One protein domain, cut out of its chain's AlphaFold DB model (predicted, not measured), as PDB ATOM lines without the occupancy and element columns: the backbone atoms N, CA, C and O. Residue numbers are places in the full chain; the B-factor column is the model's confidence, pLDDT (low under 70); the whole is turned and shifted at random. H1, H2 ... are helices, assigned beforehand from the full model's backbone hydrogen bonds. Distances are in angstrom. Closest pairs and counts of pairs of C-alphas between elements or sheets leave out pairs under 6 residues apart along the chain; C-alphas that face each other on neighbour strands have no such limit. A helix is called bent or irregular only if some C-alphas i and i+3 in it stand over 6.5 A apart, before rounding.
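This is residues 4 to 140 of the 178 residues of an uncharacterized protein of Fimbriiglobus ruber (UniProt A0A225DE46). The model is a long, bowed double row of helices: H2 and H3 run one way along it, and after a wide loop at the far end H4, H5 and H6 run back. H3 and H6 cross in the middle of the length, H8 folds back onto H2 at one end beside short H1, and the other end is a loose arm of residues 51 to 64 and H4. The printed part has 137 residues with eight named helices, H1 to H8 in order, and no named strand; the class is all helix. The whole is extended, with a radius of gyration of the C-alphas of 23.2 A, and elongated, spanning 68 by 38 by 23 A.

H1, residues 4 to 8, touches H2, residues 18 to 30, with residues 18 to 21 of H2 alone; the closest C-alphas, of Gln 7 and Leu 18, are 5.7 A apart. H2 touches H8, residues 120 to 131, at a steep tilt of 45 degrees, opposite ways, with the C-alphas of Leu 28 and Met 123 closest at 6.5 A. H1 and H8 are near each other. H2 and H3, residues 33 to 50, meet only through their link. H3 touches H6, residues 93 to 110, with residues 33 to 41 of H3 alone, at a steep tilt of 48 degrees, opposite ways; the closest C-alphas, of Ala 37 and Ala 101, are 4.8 A apart. H3 touches H5, residues 76 to 89, with residues 45 to 50 of H3 alone, at a shallow tilt of 28 degrees, opposite ways; the C-alphas of Val 49 and Lys 84 are closest at 6.4 A. H4, residues 65 to 73, touches no helix; it is close to but not clearly touching H5, with the C-alphas of Ile 72 and Phe 78 closest at 6.7 A. H6 and H7, residues 114 to 117, touch only at the corner, and only just, with 3 pairs of C-alphas within 8 A; the closest are those of Ala 108 and Trp 114, 4.9 A apart. In H1, H2, H3, H4, H6 and H8 every O i to N i+4 pair is within hydrogen-bond range; in H5 it is 8 of 10, and H7 is too short for such a pair.

H1 begins at C-alpha 4, (181.760, 195.788, 132.461). H2 is 18.3 A long, H3 25.4 A, H5 20.2 A and H6 26.2 A. H5 is irregular: C-alphas 79 and 82 are 7.3 A apart. H4 begins at C-alpha 65, (183.334, 166.013, 187.669), and H8 ends at C-alpha 131, (172.989, 199.971, 140.381).

The C-alphas farthest apart, of Thr 17 and Thr 64, are 68.3 A apart. The printed part has no cut. The link H3 to H4 is long, with 14 residues. Residues 136 to 140 have pLDDT under 70.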
ATOM      1  N   THR A   4     182.382 195.935 133.783       93.56
ATOM      2  CA  THR A   4     181.760 195.788 132.461       93.56
ATOM      3  C   THR A   4     180.549 194.870 132.547       93.56
ATOM      4  O   THR A   4     179.467 195.224 132.072       93.56
ATOM      5  N   ALA A   5     180.687 193.723 133.211       93.31
ATOM      6  CA  ALA A   5     179.565 192.812 133.394       93.31
ATOM      7  C   ALA A   5     178.452 193.420 134.256       93.31
ATOM      8  O   ALA A   5     177.273 193.262 133.942       93.31
ATOM      9  N   VAL A   6     178.806 194.172 135.304       93.69
ATOM     10  CA  VAL A   6     177.822 194.891 136.129       93.69
ATOM     11  C   VAL A   6     177.047 195.919 135.305       93.69
ATOM     12  O   VAL A   6     175.823 195.974 135.409       93.69
ATOM     13  N   GLN A   7     177.726 196.711 134.471       96.19
ATOM     14  CA  GLN A   7     177.082 197.723 133.633       96.19
ATOM     15  C   GLN A   7     176.044 197.105 132.692       96.19
ATOM     16  O   GLN A   7     174.962 197.664 132.512       96.19
ATOM     17  N   ASN A   8     176.386 195.975 132.076       94.69
ATOM     18  CA  ASN A   8     175.607 195.409 130.982       94.69
ATOM     19  C   ASN A   8     174.608 194.327 131.420       94.69
ATOM     20  O   ASN A   8     173.820 193.856 130.598       94.69
ATOM     21  N   CYS A   9     174.605 193.929 132.695       92.62
ATOM     22  CA  CYS A   9     173.605 192.996 133.202       92.62
ATOM     23  C   CYS A   9     172.203 193.635 133.241       92.62
ATOM     24  O   CYS A   9     172.032 194.840 133.447       92.62
ATOM     25  N   ASN A  10     171.170 192.804 133.098       91.12
ATOM     26  CA  ASN A  10     169.762 193.229 133.106       91.12
ATOM     27  C   ASN A  10     169.301 193.858 134.439       91.12
ATOM     28  O   ASN A  10     168.260 194.514 134.479       91.12
ATOM     29  N   LEU A  11     170.068 193.688 135.520       91.56
ATOM     30  CA  LEU A  11     169.779 194.244 136.842       91.56
ATOM     31  C   LEU A  11     170.463 195.593 137.117       91.56
ATOM     32  O   LEU A  11     170.265 196.164 138.188       91.56
ATOM     33  N   ASN A  12     171.173 196.182 136.151       92.19
ATOM     34  CA  ASN A  12     171.542 197.599 136.195       92.19
ATOM     35  C   ASN A  12     170.338 198.497 135.839       92.19
ATOM     36  O   ASN A  12     170.334 199.241 134.856       92.19
ATOM     37  N   THR A  13     169.265 198.414 136.630       92.88
ATOM     38  CA  THR A  13     167.995 199.097 136.330       92.88
ATOM     39  C   THR A  13     168.078 200.613 136.486       92.88
ATOM     40  O   THR A  13     167.291 201.336 135.874       92.88
ATOM     41  N   ARG A  14     169.068 201.116 137.236       93.81
ATOM     42  CA  ARG A  14     169.383 202.551 137.324       93.81
ATOM     43  C   ARG A  14     170.251 203.056 136.171       93.81
ATOM     44  O   ARG A  14     170.550 204.246 136.145       93.81
ATOM     45  N   LYS A  15     170.628 202.185 135.224       94.38
ATOM     46  CA  LYS A  15     171.402 202.515 134.016       94.38
ATOM     47  C   LYS A  15     172.729 203.214 134.326       94.38
ATOM     48  O   LYS A  15     173.118 204.147 133.627       94.38
ATOM     49  N   ARG A  16     173.419 202.766 135.379       96.75
ATOM     50  CA  ARG A  16     174.746 203.278 135.734       96.75
ATOM     51  C   ARG A  16     175.745 202.941 134.636       96.75
ATOM     52  O   ARG A  16     175.791 201.810 134.158       96.75
ATOM     53  N   THR A  17     176.521 203.931 134.230       97.25
ATOM     54  CA  THR A  17     177.594 203.796 133.243       97.25
ATOM     55  C   THR A  17     178.796 203.053 133.829       97.25
ATOM     56  O   THR A  17     178.931 202.946 135.050       97.25
ATOM     57  N   LEU A  18     179.694 202.567 132.963       96.19
ATOM     58  CA  LEU A  18     180.955 201.948 133.388       96.19
ATOM     59  C   LEU A  18     181.729 202.858 134.346       96.19
ATOM     60  O   LEU A  18     182.090 202.445 135.442       96.19
ATOM     61  N   THR A  19     181.891 204.125 133.962       97.12
ATOM     62  CA  THR A  19     182.620 205.123 134.748       97.12
ATOM     63  C   THR A  19     181.978 205.358 136.115       97.12
ATOM     64  O   THR A  19     182.689 205.424 137.112       97.12
ATOM     65  N   GLU A  20     180.646 205.441 136.209       97.00
ATOM     66  CA  GLU A  20     179.961 205.562 137.506       97.00
ATOM     67  C   GLU A  20     180.196 204.338 138.399       97.00
ATOM     68  O   GLU A  20     180.420 204.483 139.600       97.00
ATOM     69  N   ILE A  21     180.167 203.134 137.821       96.50
ATOM     70  CA  ILE A  21     180.412 201.881 138.544       96.50
ATOM     71  C   ILE A  21     181.857 201.812 139.044       96.50
ATOM     72  O   ILE A  21     182.086 201.446 140.195       96.50
ATOM     73  N   GLU A  22     182.832 202.182 138.217       94.81
ATOM     74  CA  GLU A  22     184.246 202.221 138.598       94.81
ATOM     75  C   GLU A  22     184.511 203.257 139.693       94.81
ATOM     76  O   GLU A  22     185.212 202.966 140.666       94.81
ATOM     77  N   VAL A  23     183.925 204.451 139.581       95.94
ATOM     78  CA  VAL A  23     184.004 205.486 140.622       95.94
ATOM     79  C   VAL A  23     183.405 204.976 141.929       95.94
ATOM     80  O   VAL A  23     184.023 205.124 142.984       95.94
ATOM     81  N   GLU A  24     182.241 204.326 141.877       95.75
ATOM     82  CA  GLU A  24     181.595 203.776 143.067       95.75
ATOM     83  C   GLU A  24     182.412 202.636 143.689       95.75
ATOM     84  O   GLU A  24     182.595 202.603 144.905       95.75
ATOM     85  N   LEU A  25     182.965 201.730 142.881       93.81
ATOM     86  CA  LEU A  25     183.854 200.664 143.348       93.81
ATOM     87  C   LEU A  25     185.080 201.226 144.070       93.81
ATOM     88  O   LEU A  25     185.395 200.777 145.174       93.81
ATOM     89  N   ASN A  26     185.728 202.239 143.491       93.56
ATOM     90  CA  ASN A  26     186.855 202.920 144.120       93.56
ATOM     91  C   ASN A  26     186.431 203.610 145.419       93.56
ATOM     92  O   ASN A  26     187.107 203.473 146.438       93.56
ATOM     93  N   ARG A  27     185.291 204.308 145.431       95.12
ATOM     94  CA  ARG A  27     184.753 204.948 146.639       95.12
ATOM     95  C   ARG A  27     184.498 203.925 147.750       95.12
ATOM     96  O   ARG A  27     184.869 204.152 148.901       95.12
ATOM     97  N   LEU A  28     183.892 202.786 147.412       94.25
ATOM     98  CA  LEU A  28     183.630 201.690 148.344       94.25
ATOM     99  C   LEU A  28     184.926 201.069 148.865       94.25
ATOM    100  O   LEU A  28     185.018 200.812 150.067       94.25
ATOM    101  N   ALA A  29     185.922 200.845 148.005       94.06
ATOM    102  CA  ALA A  29     187.231 200.346 148.415       94.06
ATOM    103  C   ALA A  29     187.892 201.315 149.407       94.06
ATOM    104  O   ALA A  29     188.227 200.923 150.520       94.06
ATOM    105  N   ASN A  30     187.960 202.607 149.082       94.38
ATOM    106  CA  ASN A  30     188.574 203.621 149.946       94.38
ATOM    107  C   ASN A  30     187.911 203.751 151.333       94.38
ATOM    108  O   ASN A  30     188.554 204.185 152.281       94.38
ATOM    109  N   SER A  31     186.647 203.342 151.485       93.50
ATOM    110  CA  SER A  31     185.941 203.373 152.777       93.50
ATOM    111  C   SER A  31     186.203 202.173 153.701       93.50
ATOM    112  O   SER A  31     185.747 202.168 154.843       93.50
ATOM    113  N   GLN A  32     186.892 201.133 153.223       92.94
ATOM    114  CA  GLN A  32     187.025 199.854 153.929       92.94
ATOM    115  C   GLN A  32     188.273 199.622 154.799       92.94
ATOM    116  O   GLN A  32     188.157 198.743 155.658       92.94
ATOM    117  N   PRO A  33     189.426 200.317 154.664       94.75
ATOM    118  CA  PRO A  33     190.657 199.934 155.370       94.75
ATOM    119  C   PRO A  33     190.496 199.733 156.879       94.75
ATOM    120  O   PRO A  33     190.831 198.666 157.390       94.75
ATOM    121  N   ALA A  34     189.886 200.687 157.585       95.06
ATOM    122  CA  ALA A  34     189.660 200.581 159.026       95.06
ATOM    123  C   ALA A  34     188.737 199.405 159.406       95.06
ATOM    124  O   ALA A  34     188.961 198.710 160.401       95.06
ATOM    125  N   TRP A  35     187.702 199.134 158.603       94.81
ATOM    126  CA  TRP A  35     186.800 198.002 158.835       94.81
ATOM    127  C   TRP A  35     187.494 196.655 158.588       94.81
ATOM    128  O   TRP A  35     187.328 195.724 159.380       94.81
ATOM    129  N   LEU A  36     188.302 196.551 157.528       95.06
ATOM    130  CA  LEU A  36     189.107 195.360 157.242       95.06
ATOM    131  C   LEU A  36     190.154 195.127 158.335       95.06
ATOM    132  O   LEU A  36     190.277 194.000 158.820       95.06
ATOM    133  N   ALA A  37     190.824 196.188 158.794       96.94
ATOM    134  CA  ALA A  37     191.754 196.143 159.916       96.94
ATOM    135  C   ALA A  37     191.075 195.594 161.176       96.94
ATOM    136  O   ALA A  37     191.562 194.637 161.778       96.94
ATOM    137  N   CYS A  38     189.893 196.112 161.521       97.06
ATOM    138  CA  CYS A  38     189.102 195.613 162.642       97.06
ATOM    139  C   CYS A  38     188.783 194.115 162.509       97.06
ATOM    140  O   CYS A  38     189.039 193.337 163.429       97.06
ATOM    141  N   ARG A  39     188.291 193.671 161.345       95.94
ATOM    142  CA  ARG A  39     187.989 192.249 161.108       95.94
ATOM    143  C   ARG A  39     189.220 191.356 161.209       95.94
ATOM    144  O   ARG A  39     189.127 190.263 161.770       95.94
ATOM    145  N   GLN A  40     190.350 191.801 160.671       95.88
ATOM    146  CA  GLN A  40     191.609 191.070 160.740       95.88
ATOM    147  C   GLN A  40     192.085 190.934 162.186       95.88
ATOM    148  O   GLN A  40     192.396 189.824 162.614       95.88
ATOM    149  N   VAL A  41     192.085 192.025 162.955       97.62
ATOM    150  CA  VAL A  41     192.495 192.007 164.366       97.62
ATOM    151  C   VAL A  41     191.569 191.113 165.190       97.62
ATOM    152  O   VAL A  41     192.060 190.246 165.903       97.62
ATOM    153  N   LEU A  42     190.246 191.210 165.023       97.38
ATOM    154  CA  LEU A  42     189.294 190.308 165.689       97.38
ATOM    155  C   LEU A  42     189.534 188.832 165.338       97.38
ATOM    156  O   LEU A  42     189.403 187.957 166.196       97.38
ATOM    157  N   THR A  43     189.887 188.549 164.083       96.50
ATOM    158  CA  THR A  43     190.209 187.189 163.633       96.50
ATOM    159  C   THR A  43     191.484 186.681 164.299       96.50
ATOM    160  O   THR A  43     191.468 185.577 164.835       96.50
ATOM    161  N   ARG A  44     192.546 187.497 164.347       96.12
ATOM    162  CA  ARG A  44     193.805 187.169 165.035       96.12
ATOM    163  C   ARG A  44     193.595 186.950 166.531       96.12
ATOM    164  O   ARG A  44     193.995 185.919 167.049       96.12
ATOM    165  N   MET A  45     192.881 187.856 167.201       95.69
ATOM    166  CA  MET A  45     192.525 187.720 168.618       95.69
ATOM    167  C   MET A  45     191.825 186.393 168.898       95.69
ATOM    168  O   MET A  45     192.174 185.676 169.834       95.69
ATOM    169  N   ARG A  46     190.835 186.048 168.066       95.75
ATOM    170  CA  ARG A  46     190.118 184.778 168.184       95.75
ATOM    171  C   ARG A  46     191.053 183.592 167.965       95.75
ATOM    172  O   ARG A  46     191.002 182.660 168.757       95.75
ATOM    173  N   GLN A  47     191.868 183.624 166.913       95.00
ATOM    174  CA  GLN A  47     192.811 182.554 166.586       95.00
ATOM    175  C   GLN A  47     193.805 182.325 167.722       95.00
ATOM    176  O   GLN A  47     193.919 181.194 168.173       95.00
ATOM    177  N   ASP A  48     194.430 183.375 168.251       94.06
ATOM    178  CA  ASP A  48     195.382 183.277 169.362       94.06
ATOM    179  C   ASP A  48     194.743 182.656 170.611       94.06
ATOM    180  O   ASP A  48     195.299 181.748 171.237       94.06
ATOM    181  N   VAL A  49     193.544 183.125 170.979       92.25
ATOM    182  CA  VAL A  49     192.814 182.632 172.157       92.25
ATOM    183  C   VAL A  49     192.361 181.184 171.966       92.25
ATOM    184  O   VAL A  49     192.378 180.414 172.925       92.25
ATOM    185  N   GLN A  50     191.967 180.797 170.751       93.06
ATOM    186  CA  GLN A  50     191.542 179.432 170.416       93.06
ATOM    187  C   GLN A  50     192.706 178.497 170.076       93.06
ATOM    188  O   GLN A  50     192.503 177.289 169.968       93.06
ATOM    189  N   GLN A  51     193.914 179.026 169.905       92.62
ATOM    190  CA  GLN A  51     195.085 178.222 169.602       92.62
ATOM    191  C   GLN A  51     195.312 177.204 170.724       92.62
ATOM    192  O   GLN A  51     195.304 177.563 171.906       92.62
ATOM    193  N   ASP A  52     195.508 175.946 170.329       91.88
ATOM    194  CA  ASP A  52     195.729 174.792 171.207       91.88
ATOM    195  C   ASP A  52     194.545 174.435 172.121       91.88
ATOM    196  O   ASP A  52     194.721 173.712 173.104       91.88
ATOM    197  N   PHE A  53     193.334 174.923 171.814       94.44
ATOM    198  CA  PHE A  53     192.128 174.577 172.569       94.44
ATOM    199  C   PHE A  53     191.960 173.048 172.657       94.44
ATOM    200  O   PHE A  53     192.078 172.365 171.633       94.44
ATOM    201  N   PRO A  54     191.693 172.488 173.852       92.81
ATOM    202  CA  PRO A  54     191.661 171.045 174.034       92.81
ATOM    203  C   PRO A  54     190.523 170.414 173.229       92.81
ATOM    204  O   PRO A  54     189.406 170.933 173.165       92.81
ATOM    205  N   SER A  55     190.796 169.259 172.627       92.62
ATOM    206  CA  SER A  55     189.756 168.424 172.030       92.62
ATOM    207  C   SER A  55     188.818 167.879 173.105       92.62
ATOM    208  O   SER A  55     189.240 167.634 174.233       92.62
ATOM    209  N   HIS A  56     187.571 167.596 172.734       92.81
ATOM    210  CA  HIS A  56     186.631 166.936 173.636       92.81
ATOM    211  C   HIS A  56     187.181 165.572 174.090       92.81
ATOM    212  O   HIS A  56     187.588 164.775 173.238       92.81
ATOM    213  N   PRO A  57     187.194 165.281 175.402       91.19
ATOM    214  CA  PRO A  57     187.615 163.979 175.888       91.19
ATOM    215  C   PRO A  57     186.589 162.906 175.507       91.19
ATOM    216  O   PRO A  57     185.391 163.167 175.395       91.19
ATOM    217  N   ASN A  58     187.057 161.668 175.346       90.81
ATOM    218  CA  ASN A  58     186.170 160.521 175.152       90.81
ATOM    219  C   ASN A  58     185.337 160.258 176.415       90.81
ATOM    220  O   ASN A  58     185.825 160.446 177.529       90.81
ATOM    221  N   LEU A  59     184.126 159.715 176.247       89.94
ATOM    222  CA  LEU A  59     183.214 159.384 177.355       89.94
ATOM    223  C   LEU A  59     183.873 158.505 178.434       89.94
ATOM    224  O   LEU A  59     183.636 158.689 179.621       89.94
ATOM    225  N   ALA A  60     184.730 157.568 178.024       90.44
ATOM    226  CA  ALA A  60     185.441 156.678 178.942       90.44
ATOM    227  C   ALA A  60     186.603 157.357 179.698       90.44
ATOM    228  O   ALA A  60     187.073 156.815 180.692       90.44
ATOM    229  N   ALA A  61     187.091 158.513 179.230       88.19
ATOM    230  CA  ALA A  61     188.243 159.208 179.810       88.19
ATOM    231  C   ALA A  61     187.860 160.156 180.958       88.19
ATOM    232  O   ALA A  61     188.692 160.456 181.811       88.19
ATOM    233  N   VAL A  62     186.612 160.631 180.982       93.31
ATOM    234  CA  VAL A  62     186.094 161.552 181.999       93.31
ATOM    235  C   VAL A  62     184.748 161.028 182.484       93.31
ATOM    236  O   VAL A  62     183.718 161.247 181.853       93.31
ATOM    237  N   THR A  63     184.755 160.320 183.613       95.31
ATOM    238  CA  THR A  63     183.556 159.696 184.203       95.31
ATOM    239  C   THR A  63     183.053 160.431 185.444       95.31
ATOM    240  O   THR A  63     182.021 160.075 186.007       95.31
ATOM    241  N   THR A  64     183.785 161.446 185.901       96.12
ATOM    242  CA  THR A  64     183.485 162.223 187.109       96.12
ATOM    243  C   THR A  64     183.740 163.710 186.882       96.12
ATOM    244  O   THR A  64     184.531 164.093 186.019       96.12
ATOM    245  N   VAL A  65     183.115 164.557 187.704       96.56
ATOM    246  CA  VAL A  65     183.334 166.013 187.669       96.56
ATOM    247  C   VAL A  65     184.789 166.372 187.991       96.56
ATOM    248  O   VAL A  65     185.362 167.213 187.308       96.56
ATOM    249  N   ALA A  66     185.421 165.694 188.955       97.06
ATOM    250  CA  ALA A  66     186.820 165.944 189.312       97.06
ATOM    251  C   ALA A  66     187.786 165.654 188.146       97.06
ATOM    252  O   ALA A  66     188.712 166.420 187.895       97.06
ATOM    253  N   GLN A  67     187.544 164.585 187.377       95.25
ATOM    254  CA  GLN A  67     188.320 164.304 186.162       95.25
ATOM    255  C   GLN A  67     188.072 165.347 185.066       95.25
ATOM    256  O   GLN A  67     189.000 165.695 184.340       95.25
ATOM    257  N   ALA A  68     186.841 165.859 184.949       95.31
ATOM    258  CA  ALA A  68     186.518 166.920 183.998       95.31
ATOM    259  C   ALA A  68     187.268 168.215 184.344       95.31
ATOM    260  O   ALA A  68     187.885 168.825 183.471       95.31
ATOM    261  N   GLU A  69     187.271 168.597 185.622       96.62
ATOM    262  CA  GLU A  69     188.025 169.744 186.129       96.62
ATOM    263  C   GLU A  69     189.525 169.575 185.878       96.62
ATOM    264  O   GLU A  69     190.159 170.476 185.329       96.62
ATOM    265  N   GLN A  70     190.093 168.411 186.201       95.38
ATOM    266  CA  GLN A  70     191.508 168.137 185.959       95.38
ATOM    267  C   GLN A  70     191.851 168.212 184.464       95.38
ATOM    268  O   GLN A  70     192.858 168.818 184.100       95.38
ATOM    269  N   HIS A  71     191.020 167.645 183.585       94.38
ATOM    270  CA  HIS A  71     191.239 167.687 182.137       94.38
ATOM    271  C   HIS A  71     191.277 169.126 181.600       94.38
ATOM    272  O   HIS A  71     192.133 169.456 180.783       94.38
ATOM    273  N   ILE A  72     190.387 169.994 182.090       95.19
ATOM    274  CA  ILE A  72     190.344 171.407 181.697       95.19
ATOM    275  C   ILE A  72     191.538 172.169 182.280       95.19
ATOM    276  O   ILE A  72     192.256 172.838 181.543       95.19
ATOM    277  N   THR A  73     191.765 172.067 183.589       96.19
ATOM    278  CA  THR A  73     192.750 172.893 184.311       96.19
ATOM    279  C   THR A  73     194.198 172.530 183.998       96.19
ATOM    280  O   THR A  73     195.075 173.380 184.094       96.19
ATOM    281  N   THR A  74     194.466 171.292 183.576       95.12
ATOM    282  CA  THR A  74     195.813 170.862 183.165       95.12
ATOM    283  C   THR A  74     196.100 171.088 181.680       95.12
ATOM    284  O   THR A  74     197.253 170.966 181.261       95.12
ATOM    285  N   ALA A  75     195.094 171.454 180.874       95.44
ATOM    286  CA  ALA A  75     195.285 171.712 179.453       95.44
ATOM    287  C   ALA A  75     196.253 172.897 179.232       95.44
ATOM    288  O   ALA A  75     196.077 173.952 179.853       95.44
ATOM    289  N   PRO A  76     197.234 172.792 178.306       94.94
ATOM    290  CA  PRO A  76     198.151 173.894 177.992       94.94
ATOM    291  C   PRO A  76     197.422 175.193 177.640       94.94
ATOM    292  O   PRO A  76     197.806 176.274 178.089       94.94
ATOM    293  N   TRP A  77     196.314 175.073 176.904       95.88
ATOM    294  CA  TRP A  77     195.427 176.187 176.593       95.88
ATOM    295  C   TRP A  77     194.956 176.933 177.846       95.88
ATOM    296  O   TRP A  77     195.150 178.146 177.919       95.88
ATOM    297  N   PHE A  78     194.410 176.224 178.841       96.38
ATOM    298  CA  PHE A  78     193.883 176.826 180.069       96.38
ATOM    299  C   PHE A  78     194.987 177.540 180.852       96.38
ATOM    300  O   PHE A  78     194.833 178.700 181.231       96.38
ATOM    301  N   ASN A  79     196.146 176.890 180.986       94.94
ATOM    302  CA  ASN A  79     197.317 177.458 181.656       94.94
ATOM    303  C   ASN A  79     197.849 178.725 180.962       94.94
ATOM    304  O   ASN A  79     198.359 179.629 181.619       94.94
ATOM    305  N   SER A  80     197.704 178.822 179.637       95.56
ATOM    306  CA  SER A  80     198.122 179.995 178.855       95.56
ATOM    307  C   SER A  80     197.058 181.095 178.745       95.56
ATOM    308  O   SER A  80     197.375 182.206 178.313       95.56
ATOM    309  N   LEU A  81     195.803 180.827 179.128       94.62
ATOM    310  CA  LEU A  81     194.659 181.699 178.835       94.62
ATOM    311  C   LEU A  81     194.817 183.103 179.432       94.62
ATOM    312  O   LEU A  81     194.584 184.095 178.744       94.62
ATOM    313  N   SER A  82     195.258 183.194 180.690       95.25
ATOM    314  CA  SER A  82     195.483 184.482 181.362       95.25
ATOM    315  C   SER A  82     196.592 185.297 180.685       95.25
ATOM    316  O   SER A  82     196.433 186.502 180.474       95.25
ATOM    317  N   ALA A  83     197.684 184.647 180.271       94.75
ATOM    318  CA  ALA A  83     198.776 185.305 179.561       94.75
ATOM    319  C   ALA A  83     198.325 185.817 178.183       94.75
ATOM    320  O   ALA A  83     198.588 186.969 177.841       94.75
ATOM    321  N   LYS A  84     197.573 185.003 177.426       94.31
ATOM    322  CA  LYS A  84     196.981 185.398 176.135       94.31
ATOM    323  C   LYS A  84     196.021 186.580 176.288       94.31
ATOM    324  O   LYS A  84     196.095 187.534 175.516       94.31
ATOM    325  N   ALA A  85     195.154 186.550 177.302       93.88
ATOM    326  CA  ALA A  85     194.243 187.651 177.598       93.88
ATOM    327  C   ALA A  85     195.013 188.933 177.947       93.88
ATOM    328  O   ALA A  85     194.742 189.979 177.367       93.88
ATOM    329  N   THR A  86     196.018 188.835 178.822       95.81
ATOM    330  CA  THR A  86     196.866 189.966 179.232       95.81
ATOM    331  C   THR A  86     197.619 190.576 178.051       95.81
ATOM    332  O   THR A  86     197.696 191.799 177.926       95.81
ATOM    333  N   ALA A  87     198.137 189.747 177.142       94.75
ATOM    334  CA  ALA A  87     198.808 190.224 175.937       94.75
ATOM    335  C   ALA A  87     197.873 191.097 175.080       94.75
ATOM    336  O   ALA A  87     198.274 192.170 174.636       94.75
ATOM    337  N   TRP A  88     196.615 190.684 174.902       95.44
ATOM    338  CA  TRP A  88     195.629 191.433 174.118       95.44
ATOM    339  C   TRP A  88     195.051 192.657 174.835       95.44
ATOM    340  O   TRP A  88     194.739 193.648 174.176       95.44
ATOM    341  N   THR A  89     194.927 192.620 176.163       95.69
ATOM    342  CA  THR A  89     194.432 193.751 176.967       95.69
ATOM    343  C   THR A  89     195.525 194.746 177.359       95.69
ATOM    344  O   THR A  89     195.219 195.783 177.947       95.69
ATOM    345  N   THR A  90     196.786 194.476 177.009       97.06
ATOM    346  CA  THR A  90     197.895 195.413 177.212       97.06
ATOM    347  C   THR A  90     197.597 196.742 176.517       97.06
ATOM    348  O   THR A  90     197.231 196.789 175.337       97.06
ATOM    349  N   ALA A  91     197.757 197.841 177.259       96.56
ATOM    350  CA  ALA A  91     197.460 199.181 176.772       96.56
ATOM    351  C   ALA A  91     198.190 199.466 175.449       96.56
ATOM    352  O   ALA A  91     199.386 199.222 175.309       96.56
ATOM    353  N   GLY A  92     197.450 199.961 174.456       96.25
ATOM    354  CA  GLY A  92     197.989 200.294 173.136       96.25
ATOM    355  C   GLY A  92     198.188 199.110 172.182       96.25
ATOM    356  O   GLY A  92     198.329 199.348 170.984       96.25
ATOM    357  N   ARG A  93     198.118 197.850 172.642       96.38
ATOM    358  CA  ARG A  93     198.294 196.670 171.774       96.38
ATOM    359  C   ARG A  93     197.282 196.640 170.632       96.38
ATOM    360  O   ARG A  93     197.672 196.548 169.472       96.38
ATOM    361  N   VAL A  94     195.992 196.744 170.958       97.06
ATOM    362  CA  VAL A  94     194.907 196.704 169.962       97.06
ATOM    363  C   VAL A  94     195.036 197.853 168.964       97.06
ATOM    364  O   VAL A  94     194.900 197.632 167.766       97.06
ATOM    365  N   LEU A  95     195.347 199.063 169.438       97.81
ATOM    366  CA  LEU A  95     195.541 200.219 168.561       97.81
ATOM    367  C   LEU A  95     196.716 200.001 167.596       97.81
ATOM    368  O   LEU A  95     196.565 200.242 166.404       97.81
ATOM    369  N   SER A  96     197.848 199.497 168.093       97.81
ATOM    370  CA  SER A  96     199.019 199.196 167.265       97.81
ATOM    371  C   SER A  96     198.718 198.137 166.197       97.81
ATOM    372  O   SER A  96     199.091 198.314 165.039       97.81
ATOM    373  N   GLU A  97     197.991 197.074 166.548       97.88
ATOM    374  CA  GLU A  97     197.574 196.040 165.590       97.88
ATOM    375  C   GLU A  97     196.586 196.578 164.543       97.88
ATOM    376  O   GLU A  97     196.693 196.237 163.364       97.88
ATOM    377  N   LEU A  98     195.652 197.449 164.946       98.31
ATOM    378  CA  LEU A  98     194.728 198.115 164.024       98.31
ATOM    379  C   LEU A  98     195.477 199.015 163.039       98.31
ATOM    380  O   LEU A  98     195.234 198.915 161.841       98.31
ATOM    381  N   GLN A  99     196.411 199.836 163.523       98.25
ATOM    382  CA  GLN A  99     197.223 200.723 162.684       98.25
ATOM    383  C   GLN A  99     198.088 199.933 161.696       98.25
ATOM    384  O   GLN A  99     198.134 200.265 160.513       98.25
ATOM    385  N   ALA A 100     198.726 198.851 162.153       97.75
ATOM    386  CA  ALA A 100     199.517 197.983 161.285       97.75
ATOM    387  C   ALA A 100     198.651 197.320 160.199       97.75
ATOM    388  O   ALA A 100     199.037 197.283 159.032       97.75
ATOM    389  N   ALA A 101     197.465 196.818 160.557       97.25
ATOM    390  CA  ALA A 101     196.551 196.213 159.593       97.25
ATOM    391  C   ALA A 101     195.972 197.250 158.612       97.25
ATOM    392  O   ALA A 101     195.901 196.990 157.412       97.25
ATOM    393  N   GLU A 102     195.603 198.439 159.088       96.56
ATOM    394  CA  GLU A 102     195.115 199.530 158.242       96.56
ATOM    395  C   GLU A 102     196.178 199.987 157.239       96.56
ATOM    396  O   GLU A 102     195.853 200.231 156.076       96.56
ATOM    397  N   GLN A 103     197.450 200.041 157.647       96.31
ATOM    398  CA  GLN A 103     198.557 200.365 156.750       96.31
ATOM    399  C   GLN A 103     198.676 199.350 155.605       96.31
ATOM    400  O   GLN A 103     198.861 199.753 154.456       96.31
ATOM    401  N   VAL A 104     198.514 198.053 155.891       95.62
ATOM    402  CA  VAL A 104     198.511 196.997 154.864       95.62
ATOM    403  C   VAL A 104     197.372 197.216 153.867       95.62
ATOM    404  O   VAL A 104     197.614 197.286 152.664       95.62
ATOM    405  N   PHE A 105     196.140 197.414 154.346       95.38
ATOM    406  CA  PHE A 105     194.991 197.625 153.456       95.38
ATOM    407  C   PHE A 105     195.058 198.953 152.690       95.38
ATOM    408  O   PHE A 105     194.591 199.038 151.555       95.38
ATOM    409  N   SER A 106     195.674 199.984 153.265       94.88
ATOM    410  CA  SER A 106     195.909 201.259 152.578       94.88
ATOM    411  C   SER A 106     196.958 201.122 151.467       94.88
ATOM    412  O   SER A 106     196.808 201.700 150.388       94.88
ATOM    413  N   ALA A 107     197.995 200.306 151.679       94.75
ATOM    414  CA  ALA A 107     198.958 199.975 150.631       94.75
ATOM    415  C   ALA A 107     198.296 199.189 149.483       94.75
ATOM    416  O   ALA A 107     198.554 199.494 148.317       94.75
ATOM    417  N   ALA A 108     197.385 198.263 149.807       93.81
ATOM    418  CA  ALA A 108     196.605 197.498 148.831       93.81
ATOM    419  C   ALA A 108     195.693 198.378 147.951       93.81
ATOM    420  O   ALA A 108     195.436 198.060 146.788       93.81
ATOM    421  N   LEU A 109     195.213 199.514 148.476       93.19
ATOM    422  CA  LEU A 109     194.505 200.512 147.665       93.19
ATOM    423  C   LEU A 109     195.432 201.142 146.624       93.19
ATOM    424  O   LEU A 109     195.073 201.238 145.454       93.19
ATOM    425  N   THR A 110     196.633 201.537 147.048       90.81
ATOM    426  CA  THR A 110     197.582 202.291 146.213       90.81
ATOM    427  C   THR A 110     198.121 201.465 145.045       90.81
ATOM    428  O   THR A 110     198.287 201.981 143.945       90.81
ATOM    429  N   ASN A 111     198.386 200.177 145.266       90.44
ATOM    430  CA  ASN A 111     198.942 199.277 144.250       90.44
ATOM    431  C   ASN A 111     197.871 198.470 143.482       90.44
ATOM    432  O   ASN A 111     198.219 197.580 142.705       90.44
ATOM    433  N   GLY A 112     196.581 198.746 143.713       87.69
ATOM    434  CA  GLY A 112     195.460 198.063 143.059       87.69
ATOM    435  C   GLY A 112     195.174 196.638 143.551       87.69
ATOM    436  O   GLY A 112     194.246 196.004 143.050       87.69
ATOM    437  N   GLN A 113     195.913 196.124 144.542       90.88
ATOM    438  CA  GLN A 113     195.715 194.770 145.083       90.88
ATOM    439  C   GLN A 113     194.405 194.621 145.864       90.88
ATOM    440  O   GLN A 113     193.925 193.503 146.069       90.88
ATOM    441  N   TRP A 114     193.760 195.731 146.233       90.69
ATOM    442  CA  TRP A 114     192.458 195.723 146.902       90.69
ATOM    443  C   TRP A 114     191.401 194.896 146.155       90.69
ATOM    444  O   TRP A 114     190.519 194.320 146.788       90.69
ATOM    445  N   VAL A 115     191.501 194.774 144.826       86.94
ATOM    446  CA  VAL A 115     190.576 193.971 144.008       86.94
ATOM    447  C   VAL A 115     190.598 192.487 144.399       86.94
ATOM    448  O   VAL A 115     189.561 191.825 144.308       86.94
ATOM    449  N   ALA A 116     191.751 191.979 144.839       83.56
ATOM    450  CA  ALA A 116     191.936 190.603 145.290       83.56
ATOM    451  C   ALA A 116     191.795 190.459 146.815       83.56
ATOM    452  O   ALA A 116     191.277 189.454 147.296       83.56
ATOM    453  N   GLU A 117     192.242 191.459 147.578       82.50
ATOM    454  CA  GLU A 117     192.361 191.359 149.037       82.50
ATOM    455  C   GLU A 117     191.094 191.768 149.802       82.50
ATOM    456  O   GLU A 117     190.884 191.341 150.941       82.50
ATOM    457  N   PHE A 118     190.239 192.614 149.218       89.31
ATOM    458  CA  PHE A 118     189.099 193.171 149.945       89.31
ATOM    459  C   PHE A 118     187.911 192.209 149.946       89.31
ATOM    460  O   PHE A 118     187.750 191.333 149.095       89.31
ATOM    461  N   SER A 119     187.018 192.387 150.924       81.56
ATOM    462  CA  SER A 119     185.833 191.545 151.091       81.56
ATOM    463  C   SER A 119     184.826 191.768 149.959       81.56
ATOM    464  O   SER A 119     183.882 192.553 150.091       81.56
ATOM    465  N   GLY A 120     184.972 191.003 148.874       83.69
ATOM    466  CA  GLY A 120     184.147 191.119 147.670       83.69
ATOM    467  C   GLY A 120     182.639 191.054 147.925       83.69
ATOM    468  O   GLY A 120     181.890 191.727 147.231       83.69
ATOM    469  N   LYS A 121     182.181 190.332 148.960       86.12
ATOM    470  CA  LYS A 121     180.750 190.229 149.319       86.12
ATOM    471  C   LYS A 121     180.121 191.564 149.731       86.12
ATOM    472  O   LYS A 121     179.018 191.874 149.295       86.12
ATOM    473  N   GLU A 122     180.805 192.350 150.562       88.50
ATOM    474  CA  GLU A 122     180.257 193.633 151.026       88.50
ATOM    475  C   GLU A 122     180.296 194.666 149.906       88.50
ATOM    476  O   GLU A 122     179.309 195.360 149.674       88.50
ATOM    477  N   MET A 123     181.393 194.700 149.143       89.31
ATOM    478  CA  MET A 123     181.478 195.524 147.936       89.31
ATOM    479  C   MET A 123     180.372 195.182 146.945       89.31
ATOM    480  O   MET A 123     179.720 196.077 146.421       89.31
ATOM    481  N   PHE A 124     180.123 193.891 146.740       90.75
ATOM    482  CA  PHE A 124     179.110 193.397 145.822       90.75
ATOM    483  C   PHE A 124     177.710 193.824 146.255       90.75
ATOM    484  O   PHE A 124     176.950 194.343 145.443       90.75
ATOM    485  N   ARG A 125     177.382 193.676 147.545       90.19
ATOM    486  CA  ARG A 125     176.086 194.095 148.089       90.19
ATOM    487  C   ARG A 125     175.871 195.600 147.949       90.19
ATOM    488  O   ARG A 125     174.816 196.029 147.496       90.19
ATOM    489  N   ARG A 126     176.880 196.403 148.294       91.44
ATOM    490  CA  ARG A 126     176.810 197.868 148.181       91.44
ATOM    491  C   ARG A 126     176.697 198.320 146.727       91.44
ATOM    492  O   ARG A 126     175.886 199.191 146.431       91.44
ATOM    493  N   LEU A 127     177.460 197.702 145.824       92.62
ATOM    494  CA  LEU A 127     177.388 198.003 144.399       92.62
ATOM    495  C   LEU A 127     176.032 197.605 143.809       92.62
ATOM    496  O   LEU A 127     175.456 198.380 143.051       92.62
ATOM    497  N   ARG A 128     175.479 196.450 144.200       92.12
ATOM    498  CA  ARG A 128     174.110 196.061 143.843       92.12
ATOM    499  C   ARG A 128     173.126 197.159 144.229       92.12
ATOM    500  O   ARG A 128     172.382 197.621 143.377       92.12
ATOM    501  N   ASP A 129     173.139 197.600 145.484       90.94
ATOM    502  CA  ASP A 129     172.203 198.623 145.978       90.94
ATOM    503  C   ASP A 129     172.374 199.976 145.256       90.94
ATOM    504  O   ASP A 129     171.446 200.790 145.178       90.94
ATOM    505  N   TYR A 130     173.564 200.222 144.702       93.50
ATOM    506  CA  TYR A 130     173.861 201.395 143.891       93.50
ATOM    507  C   TYR A 130     173.271 201.308 142.472       93.50
ATOM    508  O   TYR A 130     172.662 202.287 142.019       93.50
ATOM    509  N   VAL A 131     173.403 200.162 141.791       93.25
ATOM    510  CA  VAL A 131     172.989 199.971 140.381       93.25
ATOM    511  C   VAL A 131     171.553 199.472 140.212       93.25
ATOM    512  O   VAL A 131     170.913 199.743 139.194       93.25
ATOM    513  N   TYR A 132     171.026 198.774 141.212       89.50
ATOM    514  CA  TYR A 132     169.727 198.124 141.157       89.50
ATOM    515  C   TYR A 132     168.692 198.883 141.985       89.50
ATOM    516  O   TYR A 132     168.890 199.195 143.159       89.50
ATOM    517  N   GLN A 133     167.549 199.161 141.368       84.56
ATOM    518  CA  GLN A 133     166.335 199.589 142.048       84.56
ATOM    519  C   GLN A 133     165.310 198.447 142.000       84.56
ATOM    520  O   GLN A 133     164.799 198.160 140.912       84.56
ATOM    521  N   PRO A 134     165.007 197.791 143.136       75.25
ATOM    522  CA  PRO A 134     163.985 196.757 143.170       75.25
ATOM    523  C   PRO A 134     162.583 197.357 142.975       75.25
ATOM    524  O   PRO A 134     162.341 198.501 143.376       75.25
ATOM    525  N   PRO A 135     161.633 196.598 142.397       74.44
ATOM    526  CA  PRO A 135     160.218 196.948 142.460       74.44
ATOM    527  C   PRO A 135     159.726 196.985 143.921       74.44
ATOM    528  O   PRO A 135     160.366 196.432 144.812       74.44
ATOM    529  N   GLN A 136     158.586 197.644 144.164       62.78
ATOM    530  CA  GLN A 136     158.037 198.045 145.478       62.78
ATOM    531  C   GLN A 136     157.804 196.927 146.533       62.78
ATOM    532  O   GLN A 136     157.285 197.225 147.603       62.78
ATOM    533  N   ASN A 137     158.196 195.667 146.299       55.41
ATOM    534  CA  ASN A 137     158.087 194.580 147.279       55.41
ATOM    535  C   ASN A 137     159.399 193.759 147.343       55.41
ATOM    536  O   ASN A 137     159.794 193.201 146.314       55.41
ATOM    537  N   PRO A 138     160.125 193.709 148.482       57.03
ATOM    538  CA  PRO A 138     161.571 193.521 148.457       57.03
ATOM    539  C   PRO A 138     162.010 192.136 148.939       57.03
ATOM    540  O   PRO A 138     161.661 191.670 150.019       57.03
ATOM    541  N   GLY A 139     162.869 191.515 148.144       54.72
ATOM    542  CA  GLY A 139     163.545 190.276 148.493       54.72
ATOM    543  C   GLY A 139     164.376 189.794 147.321       54.72
ATOM    544  O   GLY A 139     164.182 188.679 146.868       54.72
ATOM    545  N   TYR A 140     165.240 190.656 146.778       65.75
ATOM    546  CA  TYR A 140     166.177 190.225 145.744       65.75
ATOM    547  C   TYR A 140     167.433 189.667 146.419       65.75
ATOM    548  O   TYR A 140     168.199 190.441 147.004       65.75
TER     549      TYR A 140